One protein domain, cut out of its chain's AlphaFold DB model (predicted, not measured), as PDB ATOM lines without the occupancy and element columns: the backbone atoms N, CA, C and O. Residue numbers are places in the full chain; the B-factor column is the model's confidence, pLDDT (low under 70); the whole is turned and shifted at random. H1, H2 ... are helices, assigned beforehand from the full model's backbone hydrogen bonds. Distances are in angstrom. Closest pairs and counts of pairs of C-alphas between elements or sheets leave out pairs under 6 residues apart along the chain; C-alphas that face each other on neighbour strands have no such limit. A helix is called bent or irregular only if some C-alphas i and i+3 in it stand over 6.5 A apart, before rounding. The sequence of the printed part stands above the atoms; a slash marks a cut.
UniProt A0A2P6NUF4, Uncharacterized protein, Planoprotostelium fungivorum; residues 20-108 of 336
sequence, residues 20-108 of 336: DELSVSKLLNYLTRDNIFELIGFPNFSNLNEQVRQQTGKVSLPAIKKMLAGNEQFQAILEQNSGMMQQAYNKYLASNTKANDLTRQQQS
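Overview. This is residues 20 to 108 of the 336 residues of an uncharacterized protein of Planoprotostelium fungivorum (UniProt A0A2P6NUF4). Look for a small body of helices, in which H3 packs between the short H1 and the kinked H2, the longest helix by residues, with H4 at one end of H3, and a long, unkinked helix, H5, that runs out of this body. H2 is sharply kinked, and residues 96 to 108, the end of H5 and then H6, stick out as an arm. The printed part has 89 residues with six named helices, H1 to H6 in chain order, and no named strand: all helix. It is only just loose, close to compact, with a radius of gyration of the C-alphas of 15.0 A and spans of 44 by 32 by 19 A.

Along the chain. Find C-alpha 24 at (14.492, 3.681, -20.544), where H1, residues 24 to 28, begins. H2, residues 33 to 56, has a kink of 119 degrees near residue 40 and is irregular, with C-alphas 39 and 42 9.3 A apart. Then come H3, residues 61 to 69, and H4, residues 72 to 80. H5, residues 82 to 100, is 26.5 A long, and H6, residues 102 to 108, ends at C-alpha 108, (-14.166, -2.603, -27.162).

Arrangement. H1 touches H3, the closest C-alphas being Ser 25 and Ala 69, 5.1 A apart. H1 also touches H5, at residues 85 to 92 alone, with C-alphas 27 and 88 closest at 5.7 A. H3 touches H2, with C-alphas 64 and 52 closest at 6.4 A. H4 and H5 only just touch, with 3 pairs of C-alphas within 8 A, and only at the corner, C-alphas 78 and 85 being closest at 6.9 A. H6 is apart from H1, H2, H3 and H4. Each O i to N i+4 pair is within hydrogen-bond range in H1, H3, H4, H5 and H6, and 17 of 20 in H2.

Size, cuts and confidence. The C-alphas of Pro 43 and Gln 106 are farthest apart, 46.2 A. The printed part has no cut, its five links are tight, and no printed residue is under 70 in pLDDT.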
ATOM      1  N   ASP A  20      13.906  -4.720 -15.173       75.94
ATOM      2  CA  ASP A  20      15.241  -4.756 -15.789       75.94
ATOM      3  C   ASP A  20      15.209  -5.012 -17.308       75.94
ATOM      4  O   ASP A  20      16.170  -4.748 -18.024       75.94
ATOM      5  N   GLU A  21      14.080  -5.495 -17.833       80.00
ATOM      6  CA  GLU A  21      13.887  -5.750 -19.265       80.00
ATOM      7  C   GLU A  21      13.261  -4.555 -20.007       80.00
ATOM      8  O   GLU A  21      13.063  -4.592 -21.234       80.00
ATOM      9  N   LEU A  22      12.872  -3.499 -19.282       82.62
ATOM     10  CA  LEU A  22      12.264  -2.309 -19.864       82.62
ATOM     11  C   LEU A  22      13.328  -1.286 -20.262       82.62
ATOM     12  O   LEU A  22      13.991  -0.682 -19.432       82.62
ATOM     13  N   SER A  23      13.392  -0.982 -21.559       83.75
ATOM     14  CA  SER A  23      14.200   0.132 -22.057       83.75
ATOM     15  C   SER A  23      13.754   1.466 -21.442       83.75
ATOM     16  O   SER A  23      12.550   1.758 -21.413       83.75
ATOM     17  N   VAL A  24      14.711   2.329 -21.096       80.44
ATOM     18  CA  VAL A  24      14.492   3.681 -20.544       80.44
ATOM     19  C   VAL A  24      13.525   4.514 -21.399       80.44
ATOM     20  O   VAL A  24      12.622   5.173 -20.883       80.44
ATOM     21  N   SER A  25      13.610   4.398 -22.728       81.00
ATOM     22  CA  SER A  25      12.700   5.062 -23.677       81.00
ATOM     23  C   SER A  25      11.224   4.673 -23.494       81.00
ATOM     24  O   SER A  25      10.316   5.471 -23.739       81.00
ATOM     25  N   LYS A  26      10.960   3.448 -23.031       85.06
ATOM     26  CA  LYS A  26       9.612   2.932 -22.788       85.06
ATOM     27  C   LYS A  26       9.079   3.407 -21.441       85.06
ATOM     28  O   LYS A  26       7.909   3.780 -21.379       85.06
ATOM     29  N   LEU A  27       9.928   3.479 -20.414       85.75
ATOM     30  CA  LEU A  27       9.598   4.073 -19.111       85.75
ATOM     31  C   LEU A  27       9.337   5.582 -19.218       85.75
ATOM     32  O   LEU A  27       8.388   6.088 -18.618       85.75
ATOM     33  N   LEU A  28      10.082   6.286 -20.074       88.19
ATOM     34  CA  LEU A  28       9.907   7.715 -20.344       88.19
ATOM     35  C   LEU A  28       8.482   8.076 -20.800       88.19
ATOM     36  O   LEU A  28       7.963   9.149 -20.480       88.19
ATOM     37  N   ASN A  29       7.789   7.163 -21.489       89.94
ATOM     38  CA  ASN A  29       6.396   7.377 -21.884       89.94
ATOM     39  C   ASN A  29       5.453   7.537 -20.684       89.94
ATOM     40  O   ASN A  29       4.464   8.266 -20.795       89.94
ATOM     41  N   TYR A  30       5.790   6.951 -19.536       88.94
ATOM     42  CA  TYR A  30       4.984   6.971 -18.314       88.94
ATOM     43  C   TYR A  30       5.363   8.095 -17.337       88.94
ATOM     44  O   TYR A  30       4.631   8.336 -16.373       88.94
ATOM     45  N   LEU A  31       6.444   8.835 -17.609       88.12
ATOM     46  CA  LEU A  31       6.800  10.035 -16.849       88.12
ATOM     47  C   LEU A  31       5.845  11.195 -17.158       88.12
ATOM     48  O   LEU A  31       5.403  11.390 -18.295       88.12
ATOM     49  N   THR A  32       5.487  11.973 -16.141       88.56
ATOM     50  CA  THR A  32       4.683  13.197 -16.297       88.56
ATOM     51  C   THR A  32       5.575  14.377 -16.672       88.56
ATOM     52  O   THR A  32       6.802  14.285 -16.651       88.56
ATOM     53  N   ARG A  33       4.951  15.504 -17.033       86.94
ATOM     54  CA  ARG A  33       5.676  16.759 -17.261       86.94
ATOM     55  C   ARG A  33       6.468  17.168 -16.016       86.94
ATOM     56  O   ARG A  33       7.631  17.520 -16.154       86.94
ATOM     57  N   ASP A  34       5.845  17.075 -14.845       85.50
ATOM     58  CA  ASP A  34       6.453  17.486 -13.576       85.50
ATOM     59  C   ASP A  34       7.664  16.618 -13.228       85.50
ATOM     60  O   ASP A  34       8.698  17.142 -12.837       85.50
ATOM     61  N   ASN A  35       7.597  15.311 -13.505       87.81
ATOM     62  CA  ASN A  35       8.738  14.426 -13.284       87.81
ATOM     63  C   ASN A  35       9.932  14.800 -14.172       87.81
ATOM     64  O   ASN A  35      11.069  14.806 -13.719       87.81
ATOM     65  N   ILE A  36       9.681  15.115 -15.448       86.81
ATOM     66  CA  ILE A  36      10.746  15.565 -16.355       86.81
ATOM     67  C   ILE A  36      11.313  16.892 -15.853       86.81
ATOM     68  O   ILE A  36      12.524  17.048 -15.792       86.81
ATOM     69  N   PHE A  37      10.444  17.820 -15.462       86.81
ATOM     70  CA  PHE A  37      10.830  19.117 -14.926       86.81
ATOM     71  C   PHE A  37      11.740  19.011 -13.695       86.81
ATOM     72  O   PHE A  37      12.715  19.749 -13.602       86.81
ATOM     73  N   GLU A  38      11.451  18.083 -12.784       87.94
ATOM     74  CA  GLU A  38      12.257  17.826 -11.589       87.94
ATOM     75  C   GLU A  38      13.633  17.228 -11.925       87.94
ATOM     76  O   GLU A  38      14.626  17.598 -11.309       87.94
ATOM     77  N   LEU A  39      13.716  16.369 -12.949       86.12
ATOM     78  CA  LEU A  39      14.964  15.707 -13.350       86.12
ATOM     79  C   LEU A  39      15.959  16.639 -14.052       86.12
ATOM     80  O   LEU A  39      17.158  16.534 -13.823       86.12
ATOM     81  N   ILE A  40      15.484  17.522 -14.936       86.44
ATOM     82  CA  ILE A  40      16.374  18.398 -15.725       86.44
ATOM     83  C   ILE A  40      16.369  19.854 -15.262       86.44
ATOM     84  O   ILE A  40      17.215  20.637 -15.693       86.44
ATOM     85  N   GLY A  41      15.420  20.236 -14.410       87.00
ATOM     86  CA  GLY A  41      15.217  21.609 -13.967       87.00
ATOM     87  C   GLY A  41      14.526  22.509 -15.000       87.00
ATOM     88  O   GLY A  41      14.485  22.240 -16.207       87.00
ATOM     89  N   PHE A  42      14.002  23.639 -14.515       84.56
ATOM     90  CA  PHE A  42      13.294  24.637 -15.329       84.56
ATOM     91  C   PHE A  42      14.081  25.126 -16.559       84.56
ATOM     92  O   PHE A  42      13.495  25.143 -17.645       84.56
ATOM     93  N   PRO A  43      15.372  25.505 -16.450       83.75
ATOM     94  CA  PRO A  43      16.088  26.117 -17.572       83.75
ATOM     95  C   PRO A  43      16.217  25.160 -18.762       83.75
ATOM     96  O   PRO A  43      15.923  25.524 -19.901       83.75
ATOM     97  N   ASN A  44      16.561  23.902 -18.483       86.88
ATOM     98  CA  ASN A  44      16.733  22.873 -19.506       86.88
ATOM     99  C   ASN A  44      15.390  22.446 -20.108       86.88
ATOM    100  O   ASN A  44      15.284  22.260 -21.321       86.88
ATOM    101  N   PHE A  45      14.336  22.351 -19.289       88.25
ATOM    102  CA  PHE A  45      12.990  22.048 -19.780       88.25
ATOM    103  C   PHE A  45      12.427  23.164 -20.672       88.25
ATOM    104  O   PHE A  45      11.785  22.881 -21.684       88.25
ATOM    105  N   SER A  46      12.679  24.430 -20.324       86.94
ATOM    106  CA  SER A  46      12.273  25.579 -21.141       86.94
ATOM    107  C   SER A  46      12.977  25.574 -22.497       86.94
ATOM    108  O   SER A  46      12.315  25.717 -23.523       86.94
ATOM    109  N   ASN A  47      14.289  25.316 -22.514       89.25
ATOM    110  CA  ASN A  47      15.064  25.212 -23.751       89.25
ATOM    111  C   ASN A  47      14.542  24.071 -24.648       89.25
ATOM    112  O   ASN A  47      14.252  24.279 -25.825       89.25
ATOM    113  N   LEU A  48      14.284  22.887 -24.081       87.19
ATOM    114  CA  LEU A  48      13.683  21.767 -24.822       87.19
ATOM    115  C   LEU A  48      12.294  22.093 -25.385       87.19
ATOM    116  O   LEU A  48      11.982  21.715 -26.513       87.19
ATOM    117  N   ASN A  49      11.447  22.797 -24.628       88.25
ATOM    118  CA  ASN A  49      10.145  23.244 -25.132       88.25
ATOM    119  C   ASN A  49      10.290  24.165 -26.341       88.25
ATOM    120  O   ASN A  49       9.506  24.062 -27.288       88.25
ATOM    121  N   GLU A  50      11.262  25.067 -26.296       89.12
ATOM    122  CA  GLU A  50      11.524  26.015 -27.367       89.12
ATOM    123  C   GLU A  50      12.051  25.307 -28.619       89.12
ATOM    124  O   GLU A  50      11.515  25.528 -29.704       89.12
ATOM    125  N   GLN A  51      12.967  24.347 -28.466       87.62
ATOM    126  CA  GLN A  51      13.433  23.489 -29.563       87.62
ATOM    127  C   GLN A  51      12.287  22.686 -30.200       87.62
ATOM    128  O   GLN A  51      12.130  22.666 -31.423       87.62
ATOM    129  N   VAL A  52      11.419  22.070 -29.388       88.19
ATOM    130  CA  VAL A  52      10.237  21.343 -29.888       88.19
ATOM    131  C   VAL A  52       9.288  22.280 -30.634       88.19
ATOM    132  O   VAL A  52       8.738  21.909 -31.678       88.19
ATOM    133  N   ARG A  53       9.096  23.502 -30.125       88.75
ATOM    134  CA  ARG A  53       8.256  24.518 -30.763       88.75
ATOM    135  C   ARG A  53       8.841  24.979 -32.096       88.75
ATOM    136  O   ARG A  53       8.067  25.160 -33.029       88.75
ATOM    137  N   GLN A  54      10.160  25.116 -32.207       88.44
ATOM    138  CA  GLN A  54      10.833  25.456 -33.464       88.44
ATOM    139  C   GLN A  54      10.671  24.350 -34.520       88.44
ATOM    140  O   GLN A  54      10.421  24.654 -35.680       88.44
ATOM    141  N   GLN A  55      10.733  23.072 -34.128       83.38
ATOM    142  CA  GLN A  55      10.605  21.949 -35.070       83.38
ATOM    143  C   GLN A  55       9.162  21.650 -35.496       83.38
ATOM    144  O   GLN A  55       8.917  21.239 -36.627       83.38
ATOM    145  N   THR A  56       8.197  21.792 -34.583       79.62
ATOM    146  CA  THR A  56       6.818  21.307 -34.796       79.62
ATOM    147  C   THR A  56       5.760  22.411 -34.792       79.62
ATOM    148  O   THR A  56       4.579  22.146 -35.018       79.62
ATOM    149  N   GLY A  57       6.150  23.652 -34.492       81.69
ATOM    150  CA  GLY A  57       5.256  24.801 -34.334       81.69
ATOM    151  C   GLY A  57       4.437  24.804 -33.035       81.69
ATOM    152  O   GLY A  57       3.771  25.796 -32.738       81.69
ATOM    153  N   LYS A  58       4.453  23.721 -32.239       83.06
ATOM    154  CA  LYS A  58       3.634  23.569 -31.021       83.06
ATOM    155  C   LYS A  58       4.399  22.858 -29.907       83.06
ATOM    156  O   LYS A  58       5.169  21.942 -30.152       83.06
ATOM    157  N   VAL A  59       4.131  23.226 -28.655       81.25
ATOM    158  CA  VAL A  59       4.723  22.536 -27.499       81.25
ATOM    159  C   VAL A  59       3.955  21.240 -27.233       81.25
ATOM    160  O   VAL A  59       2.770  21.265 -26.902       81.25
ATOM    161  N   SER A  60       4.633  20.099 -27.371       85.81
ATOM    162  CA  SER A  60       4.045  18.763 -27.232       85.81
ATOM    163  C   SER A  60       4.897  17.889 -26.313       85.81
ATOM    164  O   SER A  60       6.056  17.617 -26.610       85.81
ATOM    165  N   LEU A  61       4.316  17.401 -25.209       87.31
ATOM    166  CA  LEU A  61       5.010  16.502 -24.276       87.31
ATOM    167  C   LEU A  61       5.516  15.210 -24.952       87.31
ATOM    168  O   LEU A  61       6.656  14.831 -24.694       87.31
ATOM    169  N   PRO A  62       4.745  14.548 -25.838       88.75
ATOM    170  CA  PRO A  62       5.264  13.447 -26.649       88.75
ATOM    171  C   PRO A  62       6.512  13.800 -27.464       88.75
ATOM    172  O   PRO A  62       7.427  12.986 -27.553       88.75
ATOM    173  N   ALA A  63       6.576  15.006 -28.036       87.31
ATOM    174  CA  ALA A  63       7.731  15.439 -28.820       87.31
ATOM    175  C   ALA A  63       8.962  15.687 -27.932       87.31
ATOM    176  O   ALA A  63      10.050  15.231 -28.269       87.31
ATOM    177  N   ILE A  64       8.778  16.294 -26.753       87.69
ATOM    178  CA  ILE A  64       9.846  16.454 -25.748       87.69
ATOM    179  C   ILE A  64      10.389  15.088 -25.327       87.69
ATOM    180  O   ILE A  64      11.593  14.864 -25.347       87.69
ATOM    181  N   LYS A  65       9.502  14.140 -24.999       90.25
ATOM    182  CA  LYS A  65       9.889  12.767 -24.646       90.25
ATOM    183  C   LYS A  65      10.660  12.084 -25.774       90.25
ATOM    184  O   LYS A  65      11.607  11.361 -25.503       90.25
ATOM    185  N   LYS A  66      10.295  12.331 -27.033       89.12
ATOM    186  CA  LYS A  66      11.018  11.789 -28.190       89.12
ATOM    187  C   LYS A  66      12.440  12.353 -28.299       89.12
ATOM    188  O   LYS A  66      13.350  11.586 -28.584       89.12
ATOM    189  N   MET A  67      12.636  13.648 -28.041       86.25
ATOM    190  CA  MET A  67      13.976  14.256 -28.002       86.25
ATOM    191  C   MET A  67      14.806  13.733 -26.823       86.25
ATOM    192  O   MET A  67      15.975  13.406 -26.988       86.25
ATOM    193  N   LEU A  68      14.185  13.586 -25.650       86.88
ATOM    194  CA  LEU A  68      14.832  13.048 -24.452       86.88
ATOM    195  C   LEU A  68      15.184  11.561 -24.575       86.88
ATOM    196  O   LEU A  68      16.181  11.125 -24.012       86.88
ATOM    197  N   ALA A  69      14.410  10.784 -25.337       86.44
ATOM    198  CA  ALA A  69      14.699   9.372 -25.573       86.44
ATOM    199  C   ALA A  69      16.049   9.152 -26.276       86.44
ATOM    200  O   ALA A  69      16.640   8.096 -26.090       86.44
ATOM    201  N   GLY A  70      16.530  10.124 -27.061       82.62
ATOM    202  CA  GLY A  70      17.829  10.068 -27.738       82.62
ATOM    203  C   GLY A  70      18.972  10.768 -26.997       82.62
ATOM    204  O   GLY A  70      20.070  10.829 -27.535       82.62
ATOM    205  N   ASN A  71      18.734  11.329 -25.807       86.94
ATOM    206  CA  ASN A  71      19.745  12.074 -25.062       86.94
ATOM    207  C   ASN A  71      20.374  11.193 -23.970       86.94
ATOM    208  O   ASN A  71      19.734  10.912 -22.957       86.94
ATOM    209  N   GLU A  72      21.634  10.800 -24.161       86.00
ATOM    210  CA  GLU A  72      22.392   9.950 -23.228       86.00
ATOM    211  C   GLU A  72      22.519  10.563 -21.824       86.00
ATOM    212  O   GLU A  72      22.370   9.860 -20.828       86.00
ATOM    213  N   GLN A  73      22.698  11.886 -21.724       85.00
ATOM    214  CA  GLN A  73      22.809  12.583 -20.435       85.00
ATOM    215  C   GLN A  73      21.517  12.462 -19.625       85.00
ATOM    216  O   GLN A  73      21.537  12.227 -18.420       85.00
ATOM    217  N   PHE A  74      20.370  12.585 -20.294       86.44
ATOM    218  CA  PHE A  74      19.078  12.432 -19.634       86.44
ATOM    219  C   PHE A  74      18.823  10.985 -19.200       86.44
ATOM    220  O   PHE A  74      18.261  10.769 -18.127       86.44
ATOM    221  N   GLN A  75      19.239  10.002 -20.005       85.75
ATOM    222  CA  GLN A  75      19.126   8.593 -19.626       85.75
ATOM    223  C   GLN A  75      19.946   8.296 -18.365       85.75
ATOM    224  O   GLN A  75      19.391   7.741 -17.423       85.75
ATOM    225  N   ALA A  76      21.192   8.776 -18.286       85.75
ATOM    226  CA  ALA A  76      22.033   8.618 -17.100       85.75
ATOM    227  C   ALA A  76      21.427   9.281 -15.845       85.75
ATOM    228  O   ALA A  76      21.419   8.687 -14.768       85.75
ATOM    229  N   ILE A  77      20.863  10.489 -15.975       86.12
ATOM    230  CA  ILE A  77      20.169  11.179 -14.869       86.12
ATOM    231  C   ILE A  77      18.946  10.378 -14.400       86.12
ATOM    232  O   ILE A  77      18.680  10.276 -13.201       86.12
ATOM    233  N   LEU A  78      18.189   9.811 -15.340       84.88
ATOM    234  CA  LEU A  78      17.016   9.006 -15.024       84.88
ATOM    235  C   LEU A  78      17.403   7.679 -14.353       84.88
ATOM    236  O   LEU A  78      16.738   7.280 -13.403       84.88
ATOM    237  N   GLU A  79      18.489   7.041 -14.791       83.69
ATOM    238  CA  GLU A  79      19.026   5.817 -14.184       83.69
ATOM    239  C   GLU A  79      19.509   6.034 -12.745       83.69
ATOM    240  O   GLU A  79      19.261   5.202 -11.874       83.69
ATOM    241  N   GLN A  80      20.123   7.186 -12.462       85.88
ATOM    242  CA  GLN A  80      20.527   7.562 -11.102       85.88
ATOM    243  C   GLN A  80      19.329   7.813 -10.173       85.88
ATOM    244  O   GLN A  80      19.451   7.693  -8.953       85.88
ATOM    245  N   ASN A  81      18.157   8.141 -10.723       85.38
ATOM    246  CA  ASN A  81      16.961   8.458  -9.951       85.38
ATOM    247  C   ASN A  81      16.002   7.256  -9.872       85.38
ATOM    248  O   ASN A  81      14.945   7.205 -10.515       85.38
ATOM    249  N   SER A  82      16.372   6.278  -9.039       81.06
ATOM    250  CA  SER A  82      15.634   5.017  -8.852       81.06
ATOM    251  C   SER A  82      14.169   5.224  -8.442       81.06
ATOM    252  O   SER A  82      13.285   4.507  -8.917       81.06
ATOM    253  N   GLY A  83      13.876   6.250  -7.635       87.19
ATOM    254  CA  GLY A  83      12.512   6.589  -7.220       87.19
ATOM    255  C   GLY A  83      11.605   6.964  -8.397       87.19
ATOM    256  O   GLY A  83      10.483   6.459  -8.510       87.19
ATOM    257  N   MET A  84      12.101   7.793  -9.318       85.38
ATOM    258  CA  MET A  84      11.356   8.206 -10.512       85.38
ATOM    259  C   MET A  84      11.138   7.058 -11.500       85.38
ATOM    260  O   MET A  84      10.045   6.930 -12.065       85.38
ATOM    261  N   MET A  85      12.139   6.191 -11.683       85.62
ATOM    262  CA  MET A  85      11.980   4.995 -12.513       85.62
ATOM    263  C   MET A  85      10.952   4.026 -11.930       85.62
ATOM    264  O   MET A  85      10.084   3.547 -12.665       85.62
ATOM    265  N   GLN A  86      10.974   3.797 -10.614       86.31
ATOM    266  CA  GLN A  86      10.013   2.913  -9.958       86.31
ATOM    267  C   GLN A  86       8.577   3.434 -10.099       86.31
ATOM    268  O   GLN A  86       7.652   2.676 -10.395       86.31
ATOM    269  N   GLN A  87       8.371   4.747  -9.962       89.31
ATOM    270  CA  GLN A  87       7.062   5.359 -10.195       89.31
ATOM    271  C   GLN A  87       6.586   5.193 -11.647       89.31
ATOM    272  O   GLN A  87       5.408   4.900 -11.885       89.31
ATOM    273  N   ALA A  88       7.480   5.372 -12.625       89.38
ATOM    274  CA  ALA A  88       7.164   5.153 -14.034       89.38
ATOM    275  C   ALA A  88       6.800   3.686 -14.309       89.38
ATOM    276  O   ALA A  88       5.830   3.414 -15.022       89.38
ATOM    277  N   TYR A  89       7.516   2.749 -13.689       90.12
ATOM    278  CA  TYR A  89       7.243   1.321 -13.796       90.12
ATOM    279  C   TYR A  89       5.900   0.929 -13.169       90.12
ATOM    280  O   TYR A  89       5.105   0.234 -13.798       90.12
ATOM    281  N   ASN A  90       5.565   1.462 -11.993       90.94
ATOM    282  CA  ASN A  90       4.256   1.237 -11.373       90.94
ATOM    283  C   ASN A  90       3.109   1.729 -12.275       90.94
ATOM    284  O   ASN A  90       2.084   1.058 -12.423       90.94
ATOM    285  N   LYS A  91       3.291   2.871 -12.955       91.31
ATOM    286  CA  LYS A  91       2.335   3.363 -13.963       91.31
ATOM    287  C   LYS A  91       2.268   2.460 -15.192       91.31
ATOM    288  O   LYS A  91       1.172   2.256 -15.720       91.31
ATOM    289  N   TYR A  92       3.400   1.916 -15.641       90.94
ATOM    290  CA  TYR A  92       3.444   0.917 -16.710       90.94
ATOM    291  C   TYR A  92       2.636  -0.332 -16.333       90.94
ATOM    292  O   TYR A  92       1.757  -0.726 -17.104       90.94
ATOM    293  N   LEU A  93       2.847  -0.883 -15.133       89.19
ATOM    294  CA  LEU A  93       2.096  -2.029 -14.621       89.19
ATOM    295  C   LEU A  93       0.596  -1.736 -14.575       89.19
ATOM    296  O   LEU A  93      -0.189  -2.480 -15.157       89.19
ATOM    297  N   ALA A  94       0.190  -0.603 -13.993       88.88
ATOM    298  CA  ALA A  94      -1.214  -0.202 -13.940       88.88
ATOM    299  C   ALA A  94      -1.843  -0.053 -15.340       88.88
ATOM    300  O   ALA A  94      -2.993  -0.442 -15.559       88.88
ATOM    301  N   SER A  95      -1.098   0.489 -16.311       87.56
ATOM    302  CA  SER A  95      -1.541   0.568 -17.707       87.56
ATOM    303  C   SER A  95      -1.689  -0.811 -18.343       87.56
ATOM    304  O   SER A  95      -2.677  -1.054 -19.034       87.56
ATOM    305  N   ASN A  96      -0.743  -1.719 -18.099       87.19
ATOM    306  CA  ASN A  96      -0.788  -3.066 -18.652       87.19
ATOM    307  C   ASN A  96      -1.937  -3.885 -18.043       87.19
ATOM    308  O   ASN A  96      -2.658  -4.558 -18.772       87.19
ATOM    309  N   THR A  97      -2.213  -3.738 -16.743       86.12
ATOM    310  CA  THR A  97      -3.393  -4.332 -16.090       86.12
ATOM    311  C   THR A  97      -4.689  -3.830 -16.728       86.12
ATOM    312  O   THR A  97      -5.542  -4.628 -17.107       86.12
ATOM    313  N   LYS A  98      -4.817  -2.514 -16.951       84.75
ATOM    314  CA  LYS A  98      -5.979  -1.921 -17.645       84.75
ATOM    315  C   LYS A  98      -6.090  -2.345 -19.110       84.75
ATOM    316  O   LYS A  98      -7.190  -2.339 -19.667       84.75
ATOM    317  N   ALA A  99      -4.969  -2.622 -19.769       81.94
ATOM    318  CA  ALA A  99      -4.950  -3.127 -21.135       81.94
ATOM    319  C   ALA A  99      -5.372  -4.601 -21.182       81.94
ATOM    320  O   ALA A  99      -6.120  -4.972 -22.077       81.94
ATOM    321  N   ASN A 100      -4.957  -5.410 -20.204       83.56
ATOM    322  CA  ASN A 100      -5.258  -6.839 -20.088       83.56
ATOM    323  C   ASN A 100      -6.638  -7.160 -19.480       83.56
ATOM    324  O   ASN A 100      -7.016  -8.331 -19.441       83.56
ATOM    325  N   ASP A 101      -7.396  -6.151 -19.039       85.19
ATOM    326  CA  ASP A 101      -8.781  -6.304 -18.585       85.19
ATOM    327  C   ASP A 101      -9.653  -6.924 -19.694       85.19
ATOM    328  O   ASP A 101      -9.943  -6.306 -20.726       85.19
ATOM    329  N   LEU A 102     -10.060  -8.177 -19.466       80.12
ATOM    330  CA  LEU A 102     -10.815  -8.980 -20.424       80.12
ATOM    331  C   LEU A 102     -12.173  -8.356 -20.751       80.12
ATOM    332  O   LEU A 102     -12.566  -8.343 -21.919       80.12
ATOM    333  N   THR A 103     -12.864  -7.814 -19.750       79.44
ATOM    334  CA  THR A 103     -14.204  -7.236 -19.897       79.44
ATOM    335  C   THR A 103     -14.135  -6.009 -20.796       79.44
ATOM    336  O   THR A 103     -14.885  -5.885 -21.768       79.44
ATOM    337  N   ARG A 104     -13.151  -5.139 -20.550       79.81
ATOM    338  CA  ARG A 104     -12.907  -3.951 -21.372       79.81
ATOM    339  C   ARG A 104     -12.501  -4.309 -22.804       79.81
ATOM    340  O   ARG A 104     -12.978  -3.679 -23.751       79.81
ATOM    341  N   GLN A 105     -11.630  -5.307 -22.987       77.19
ATOM    342  CA  GLN A 105     -11.220  -5.746 -24.325       77.19
ATOM    343  C   GLN A 105     -12.394  -6.335 -25.121       77.19
ATOM    344  O   GLN A 105     -12.541  -6.024 -26.306       77.19
ATOM    345  N   GLN A 106     -13.246  -7.145 -24.489       77.06
ATOM    346  CA  GLN A 106     -14.435  -7.710 -25.130       77.06
ATOM    347  C   GLN A 106     -15.424  -6.617 -25.539       77.06
ATOM    348  O   GLN A 106     -15.810  -6.564 -26.708       77.06
ATOM    349  N   GLN A 107     -15.745  -5.689 -24.631       76.00
ATOM    350  CA  GLN A 107     -16.620  -4.552 -24.926       76.00
ATOM    351  C   GLN A 107     -16.079  -3.708 -26.086       76.00
ATOM    352  O   GLN A 107     -16.808  -3.384 -27.022       76.00
ATOM    353  N   SER A 108     -14.780  -3.392 -26.088       74.19
ATOM    354  CA  SER A 108     -14.166  -2.603 -27.162       74.19
ATOM    355  C   SER A 108     -14.242  -3.302 -28.525       74.19
ATOM    356  O   SER A 108     -14.565  -2.662 -29.530       74.19
TER     357      SER A 108